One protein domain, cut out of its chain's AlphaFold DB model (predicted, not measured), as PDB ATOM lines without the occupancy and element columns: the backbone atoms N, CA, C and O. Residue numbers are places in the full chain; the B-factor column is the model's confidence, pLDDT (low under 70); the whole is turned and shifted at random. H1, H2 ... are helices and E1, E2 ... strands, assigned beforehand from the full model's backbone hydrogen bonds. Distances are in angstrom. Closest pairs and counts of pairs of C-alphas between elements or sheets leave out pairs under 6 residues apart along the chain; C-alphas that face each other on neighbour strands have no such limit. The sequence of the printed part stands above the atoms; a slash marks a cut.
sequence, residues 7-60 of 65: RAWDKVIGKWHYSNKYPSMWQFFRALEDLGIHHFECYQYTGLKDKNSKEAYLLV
ATOM      1  N   ARG A   7     -22.978   2.137  12.462       89.81
ATOM      2  CA  ARG A   7     -23.324   2.838  13.693       89.81
ATOM      3  C   ARG A   7     -22.120   2.837  14.617       89.81
ATOM      4  O   ARG A   7     -21.382   1.860  14.643       89.81
ATOM      5  N   ALA A   8     -21.945   3.901  15.374       90.62
ATOM      6  CA  ALA A   8     -20.916   4.003  16.389       90.62
ATOM      7  C   ALA A   8     -21.568   4.158  17.759       90.62
ATOM      8  O   ALA A   8     -22.551   4.887  17.904       90.62
ATOM      9  N   TRP A   9     -21.040   3.444  18.744       89.88
ATOM     10  CA  TRP A   9     -21.380   3.633  20.144       89.88
ATOM     11  C   TRP A   9     -20.342   4.540  20.786       89.88
ATOM     12  O   TRP A   9     -19.181   4.148  20.902       89.88
ATOM     13  N   ASP A  10     -20.757   5.734  21.189       89.12
ATOM     14  CA  ASP A  10     -19.933   6.620  22.000       89.12
ATOM     15  C   ASP A  10     -19.932   6.109  23.447       89.12
ATOM     16  O   ASP A  10     -20.974   6.096  24.110       89.12
ATOM     17  N   LYS A  11     -18.763   5.680  23.933       84.25
ATOM     18  CA  LYS A  11     -18.601   5.169  25.302       84.25
ATOM     19  C   LYS A  11     -18.587   6.270  26.357       84.25
ATOM     20  O   LYS A  11     -18.840   5.974  27.520       84.25
ATOM     21  N   VAL A  12     -18.271   7.502  25.970       84.06
ATOM     22  CA  VAL A  12     -18.161   8.642  26.882       84.06
ATOM     23  C   VAL A  12     -19.553   9.151  27.231       84.06
ATOM     24  O   VAL A  12     -19.892   9.291  28.402       84.06
ATOM     25  N   ILE A  13     -20.379   9.389  26.210       85.69
ATOM     26  CA  ILE A  13     -21.729   9.946  26.374       85.69
ATOM     27  C   ILE A  13     -22.783   8.831  26.510       85.69
ATOM     28  O   ILE A  13     -23.879   9.066  27.017       85.69
ATOM     29  N   GLY A  14     -22.470   7.606  26.073       87.75
ATOM     30  CA  GLY A  14     -23.409   6.484  26.081       87.75
ATOM     31  C   GLY A  14     -24.510   6.648  25.033       87.75
ATOM     32  O   GLY A  14     -25.690   6.444  25.325       87.75
ATOM     33  N   LYS A  15     -24.145   7.069  23.815       90.38
ATOM     34  CA  LYS A  15     -25.099   7.383  22.741       90.38
ATOM     35  C   LYS A  15     -24.748   6.691  21.427       90.38
ATOM     36  O   LYS A  15     -23.586   6.550  21.055       90.38
ATOM     37  N   TRP A  16     -25.785   6.291  20.689       89.50
ATOM     38  CA  TRP A  16     -25.646   5.768  19.331       89.50
ATOM     39  C   TRP A  16     -25.575   6.894  18.299       89.50
ATOM     40  O   TRP A  16     -26.458   7.751  18.225       89.50
ATOM     41  N   HIS A  17     -24.560   6.822  17.446       89.44
ATOM     42  CA  HIS A  17     -24.410   7.622  16.239       89.44
ATOM     43  C   HIS A  17     -24.632   6.729  15.020       89.44
ATOM     44  O   HIS A  17     -24.137   5.605  14.971       89.44
ATOM     45  N   TYR A  18     -25.372   7.213  14.025       89.25
ATOM     46  CA  TYR A  18     -25.744   6.432  12.843       89.25
ATOM     47  C   TYR A  18     -25.169   7.063  11.581       89.25
ATOM     48  O   TYR A  18     -25.226   8.282  11.411       89.25
ATOM     49  N   SER A  19     -24.687   6.233  10.660       86.56
ATOM     50  CA  SER A  19     -24.093   6.694   9.407       86.56
ATOM     51  C   SER A  19     -25.113   6.984   8.308       86.56
ATOM     52  O   SER A  19     -24.711   7.155   7.166       86.56
ATOM     53  N   ASN A  20     -26.420   7.042   8.595       81.31
ATOM     54  CA  ASN A  20     -27.463   7.210   7.568       81.31
ATOM     55  C   ASN A  20     -27.253   8.443   6.670       81.31
ATOM     56  O   ASN A  20     -27.752   8.474   5.552       81.31
ATOM     57  N   LYS A  21     -26.537   9.460   7.164       77.50
ATOM     58  CA  LYS A  21     -26.210  10.685   6.423       77.50
ATOM     59  C   LYS A  21     -24.920  10.593   5.599       77.50
ATOM     60  O   LYS A  21     -24.662  11.488   4.803       77.50
ATOM     61  N   TYR A  22     -24.115   9.549   5.789       82.19
ATOM     62  CA  TYR A  22     -22.773   9.438   5.229       82.19
ATOM     63  C   TYR A  22     -22.666   8.212   4.312       82.19
ATOM     64  O   TYR A  22     -22.851   7.085   4.777       82.19
ATOM     65  N   PRO A  23     -22.344   8.394   3.019       78.81
ATOM     66  CA  PRO A  23     -22.243   7.293   2.061       78.81
ATOM     67  C   PRO A  23     -21.050   6.357   2.299       78.81
ATOM     68  O   PRO A  23     -21.034   5.253   1.758       78.81
ATOM     69  N   SER A  24     -20.043   6.761   3.082       83.62
ATOM     70  CA  SER A  24     -18.861   5.938   3.362       83.62
ATOM     71  C   SER A  24     -18.480   5.924   4.841       83.62
ATOM     72  O   SER A  24     -18.754   6.865   5.588       83.62
ATOM     73  N   MET A  25     -17.796   4.850   5.250       83.12
ATOM     74  CA  MET A  25     -17.267   4.682   6.609       83.12
ATOM     75  C   MET A  25     -16.331   5.835   6.992       83.12
ATOM     76  O   MET A  25     -16.477   6.420   8.056       83.12
ATOM     77  N   TRP A  26     -15.423   6.217   6.089       83.56
ATOM     78  CA  TRP A  26     -14.459   7.294   6.321       83.56
ATOM     79  C   TRP A  26     -15.116   8.649   6.579       83.56
ATOM     80  O   TRP A  26     -14.674   9.392   7.449       83.56
ATOM     81  N   GLN A  27     -16.185   8.976   5.849       87.94
ATOM     82  CA  GLN A  27     -16.924  10.218   6.086       87.94
ATOM     83  C   GLN A  27     -17.654  10.192   7.429       87.94
ATOM     84  O   GLN A  27     -17.695  11.207   8.117       87.94
ATOM     85  N   PHE A  28     -18.186   9.032   7.819       88.50
ATOM     86  CA  PHE A  28     -18.793   8.863   9.132       88.50
ATOM     87  C   PHE A  28     -17.765   9.011  10.262       88.50
ATOM     88  O   PHE A  28     -18.052   9.692  11.238       88.50
ATOM     89  N   PHE A  29     -16.564   8.447  10.117       86.19
ATOM     90  CA  PHE A  29     -15.498   8.570  11.118       86.19
ATOM     91  C   PHE A  29     -14.977   9.993  11.251       86.19
ATOM     92  O   PHE A  29     -14.904  10.487  12.369       86.19
ATOM     93  N   ARG A  30     -14.737  10.695  10.137       88.44
ATOM     94  CA  ARG A  30     -14.376  12.118  10.207       88.44
ATOM     95  C   ARG A  30     -15.444  12.952  10.899       88.44
ATOM     96  O   ARG A  30     -15.116  13.776  11.732       88.44
ATOM     97  N   ALA A  31     -16.722  12.681  10.635       89.19
ATOM     98  CA  ALA A  31     -17.795  13.378  11.331       89.19
ATOM     99  C   ALA A  31     -17.829  13.087  12.843       89.19
ATOM    100  O   ALA A  31     -18.278  13.936  13.605       89.19
ATOM    101  N   LEU A  32     -17.399  11.901  13.288       87.69
ATOM    102  CA  LEU A  32     -17.261  11.591  14.716       87.69
ATOM    103  C   LEU A  32     -16.061  12.322  15.328       87.69
ATOM    104  O   LEU A  32     -16.200  12.891  16.408       87.69
ATOM    105  N   GLU A  33     -14.928  12.373  14.626       87.81
ATOM    106  CA  GLU A  33     -13.748  13.143  15.045       87.81
ATOM    107  C   GLU A  33     -14.039  14.647  15.123       87.81
ATOM    108  O   GLU A  33     -13.695  15.277  16.118       87.81
ATOM    109  N   ASP A  34     -14.746  15.208  14.139       88.50
ATOM    110  CA  ASP A  34     -15.172  16.615  14.126       88.50
ATOM    111  C   ASP A  34     -16.111  16.943  15.305       88.50
ATOM    112  O   ASP A  34     -16.176  18.081  15.768       88.50
ATOM    113  N   LEU A  35     -16.836  15.939  15.816       85.81
ATOM    114  CA  LEU A  35     -17.661  16.036  17.025       85.81
ATOM    115  C   LEU A  35     -16.859  15.819  18.324       85.81
ATOM    116  O   LEU A  35     -17.441  15.893  19.406       85.81
ATOM    117  N   GLY A  36     -15.553  15.547  18.239       85.94
ATOM    118  CA  GLY A  36     -14.675  15.252  19.376       85.94
ATOM    119  C   GLY A  36     -14.818  13.830  19.931       85.94
ATOM    120  O   GLY A  36     -14.385  13.551  21.051       85.94
ATOM    121  N   ILE A  37     -15.442  12.916  19.183       84.94
ATOM    122  CA  ILE A  37     -15.697  11.540  19.613       84.94
ATOM    123  C   ILE A  37     -14.534  10.662  19.150       84.94
ATOM    124  O   ILE A  37     -14.538  10.125  18.046       84.94
ATOM    125  N   HIS A  38     -13.539  10.495  20.020       80.50
ATOM    126  CA  HIS A  38     -12.368   9.648  19.746       80.50
ATOM    127  C   HIS A  38     -12.508   8.218  20.294       80.50
ATOM    128  O   HIS A  38     -11.843   7.303  19.825       80.50
ATOM    129  N   HIS A  39     -13.387   8.007  21.279       82.19
ATOM    130  CA  HIS A  39     -13.557   6.719  21.957       82.19
ATOM    131  C   HIS A  39     -14.920   6.111  21.628       82.19
ATOM    132  O   HIS A  39     -15.874   6.212  22.404       82.19
ATOM    133  N   PHE A  40     -15.006   5.463  20.467       85.94
ATOM    134  CA  PHE A  40     -16.230   4.814  20.014       85.94
ATOM    135  C   PHE A  40     -16.002   3.388  19.517       85.94
ATOM    136  O   PHE A  40     -14.937   3.028  19.025       85.94
ATOM    137  N   GLU A  41     -17.043   2.566  19.624       88.94
ATOM    138  CA  GLU A  41     -17.091   1.244  19.001       88.94
ATOM    139  C   GLU A  41     -17.926   1.312  17.727       88.94
ATOM    140  O   GLU A  41     -19.129   1.581  17.772       88.94
ATOM    141  N   CYS A  42     -17.296   1.073  16.578       88.19
ATOM    142  CA  CYS A  42     -17.991   1.040  15.298       88.19
ATOM    143  C   CYS A  42     -18.576  -0.347  15.024       88.19
ATOM    144  O   CYS A  42     -17.927  -1.370  15.215       88.19
ATOM    145  N   TYR A  43     -19.790  -0.382  14.484       90.19
ATOM    146  CA  TYR A  43     -20.455  -1.587  14.022       90.19
ATOM    147  C   TYR A  43     -20.937  -1.416  12.584       90.19
ATOM    148  O   TYR A  43     -21.528  -0.392  12.232       90.19
ATOM    149  N   GLN A  44     -20.750  -2.448  11.767       88.75
ATOM    150  CA  GLN A  44     -21.211  -2.491  10.382       88.75
ATOM    151  C   GLN A  44     -22.423  -3.408  10.243       88.75
ATOM    152  O   GLN A  44     -22.471  -4.504  10.805       88.75
ATOM    153  N   TYR A  45     -23.401  -2.962   9.459       89.75
ATOM    154  CA  TYR A  45     -24.563  -3.763   9.105       89.75
ATOM    155  C   TYR A  45     -24.160  -4.962   8.244       89.75
ATOM    156  O   TYR A  45     -23.465  -4.825   7.236       89.75
ATOM    157  N   THR A  46     -24.621  -6.155   8.620       85.06
ATOM    158  CA  THR A  46     -24.265  -7.390   7.908       85.06
ATOM    159  C   THR A  46     -25.027  -7.565   6.599       85.06
ATOM    160  O   THR A  46     -24.595  -8.351   5.756       85.06
ATOM    161  N   GLY A  47     -26.125  -6.838   6.386       84.38
ATOM    162  CA  GLY A  47     -27.075  -7.129   5.307       84.38
ATOM    163  C   GLY A  47     -28.117  -8.183   5.690       84.38
ATOM    164  O   GLY A  47     -28.962  -8.517   4.865       84.38
ATOM    165  N   LEU A  48     -28.066  -8.709   6.918       85.62
ATOM    166  CA  LEU A  48     -29.005  -9.707   7.422       85.62
ATOM    167  C   LEU A  48     -29.952  -9.083   8.447       85.62
ATOM    168  O   LEU A  48     -29.582  -8.194   9.220       85.62
ATOM    169  N   LYS A  49     -31.196  -9.556   8.444       87.38
ATOM    170  CA  LYS A  49     -32.200  -9.228   9.455       87.38
ATOM    171  C   LYS A  49     -32.567 -10.505  10.194       87.38
ATOM    172  O   LYS A  49     -32.658 -11.566   9.585       87.38
ATOM    173  N   ASP A  50     -32.747 -10.388  11.499       83.81
ATOM    174  CA  ASP A  50     -33.229 -11.479  12.338       83.81
ATOM    175  C   ASP A  50     -34.730 -11.742  12.089       83.81
ATOM    176  O   ASP A  50     -35.412 -10.952  11.431       83.81
ATOM    177  N   LYS A  51     -35.274 -12.825  12.654       85.94
ATOM    178  CA  LYS A  51     -36.681 -13.247  12.544       85.94
ATOM    179  C   LYS A  51     -37.677 -12.155  12.969       85.94
ATOM    180  O   LYS A  51     -38.785 -12.096  12.448       85.94
ATOM    181  N   ASN A  52     -37.250 -11.245  13.846       89.56
ATOM    182  CA  ASN A  52     -38.010 -10.065  14.280       89.56
ATOM    183  C   ASN A  52     -37.789  -8.824  13.388       89.56
ATOM    184  O   ASN A  52     -38.036  -7.702  13.817       89.56
ATOM    185  N   SER A  53     -37.262  -8.993  12.170       82.50
ATOM    186  CA  SER A  53     -36.875  -7.911  11.245       82.50
ATOM    187  C   SER A  53     -35.825  -6.932  11.790       82.50
ATOM    188  O   SER A  53     -35.607  -5.864  11.214       82.50
ATOM    189  N   LYS A  54     -35.138  -7.292  12.881       85.50
ATOM    190  CA  LYS A  54     -34.100  -6.469  13.502       85.50
ATOM    191  C   LYS A  54     -32.790  -6.629  12.741       85.50
ATOM    192  O   LYS A  54     -32.338  -7.742  12.487       85.50
ATOM    193  N   GLU A  55     -32.186  -5.511  12.366       88.12
ATOM    194  CA  GLU A  55     -30.918  -5.489  11.641       88.12
ATOM    195  C   GLU A  55     -29.769  -6.029  12.511       88.12
ATOM    196  O   GLU A  55     -29.595  -5.611  13.661       88.12
ATOM    197  N   ALA A  56     -28.979  -6.952  11.952       85.12
ATOM    198  CA  ALA A  56     -27.806  -7.515  12.608       85.12
ATOM    199  C   ALA A  56     -26.548  -6.712  12.259       85.12
ATOM    200  O   ALA A  56     -26.277  -6.409  11.095       85.12
ATOM    201  N   TYR A  57     -25.760  -6.390  13.279       87.50
ATOM    202  CA  TYR A  57     -24.555  -5.578  13.156       87.50
ATOM    203  C   TYR A  57     -23.368  -6.324  13.760       87.50
ATOM    204  O   TYR A  57     -23.498  -6.903  14.837       87.50
ATOM    205  N   LEU A  58     -22.219  -6.285  13.087       85.19
ATOM    206  CA  LEU A  58     -20.958  -6.834  13.588       85.19
ATOM    207  C   LEU A  58     -20.056  -5.709  14.074       85.19
ATOM    208  O   LEU A  58     -19.999  -4.655  13.439       85.19
ATOM    209  N   LEU A  59     -19.362  -5.938  15.192       84.62
ATOM    210  CA  LEU A  59     -18.352  -5.012  15.692       84.62
ATOM    211  C   LEU A  59     -17.199  -4.964  14.690       84.62
ATOM    212  O   LEU A  59     -16.604  -5.989  14.359       84.62
ATOM    213  N   VAL A  60     -16.893  -3.763  14.224       81.50
ATOM    214  CA  VAL A  60     -15.708  -3.475  13.433       81.50
ATOM    215  C   VAL A  60     -14.713  -2.855  14.395       81.50
ATOM    216  O   VAL A  60     -14.696  -1.645  14.610       81.50
TER     217      VAL A  60
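What this domain is: This is residues 7 to 60 of the 65 residues of an uncharacterized protein of marine sediment metagenome (UniProt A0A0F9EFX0). A small, twisted antiparallel sheet of four strands has one helix, H1, over one face near the E2 and E1 end, while the other face is bare. The hairpin of E3 and E4 runs on past the short hairpin of E1 and E2 as a long arm, which makes much of the length. The printed part has 54 residues, with four named strands and one named helix in the order E1, E2, H1, E3, E4; across the sheet the order is E2, E1, E3, E4, and the class is mixed, helices and strands. The whole is only just compact, close to loose, with a radius of gyration of the C-alphas of 11.8 A, and elongated, with spans of 37 by 24 by 17 A.

How they stand to each other: E1, residues 7 to 10, is an inner strand and forms a hairpin with E2, residues 15 to 18, an edge strand. They are antiparallel at 155 degrees; N 8 and O 17 are within hydrogen-bond range at 2.8 A. H1, residues 25 to 34, is on the sheet at a height over the sheet of 10.0 A. It lies over E1 and runs along the strands, at 23 degrees to E1 on the local plane. In H1 every O i to N i+4 pair is within hydrogen-bond range. E3, residues 40 to 49, is the antiparallel neighbour of E1 at 151 degrees; the facing C-alphas of Ala 8 and Cys 42 are 4.3 A apart, and N 9 and O 41 are 2.8 A apart, within hydrogen-bond range. H1 is near E1 and near E3, each with 6 pairs of C-alphas within 10 A. E3 bends by 67 degrees at residue 46. E4, residues 55 to 60, is the other edge strand and forms a hairpin with E3, antiparallel at 140 degrees; N 60 and O 42, at 2.8 A, and N 56 and O 48, at 3.1 A, are within hydrogen-bond range. E2 and E4 are apart.

Where its parts are: E1 begins at C-alpha 7, (-23.324, 2.838, 13.693), and is 9.7 A long; E2 is 10.0 A. H1 measures 14.3 A from C-alpha 25 at (-17.267, 4.682, 6.609) to C-alpha 34. E3, the longest strand, measures 23.7 A, and E4 15.4 A, ending at C-alpha 60, (-15.708, -3.475, 13.433).

The domain as a whole: The two C-alphas farthest apart are those of Asp 34 and Lys 51, at 36.8 A. The sheet is only just strongly twisted, its C-alphas up to 4.5 A off the best plane. The links E1 to E2, H1 to E3 and E3 to E4 are tight, and E2 to H1 is short. The printed part has no cut, and no printed residue is under 70 in pLDDT.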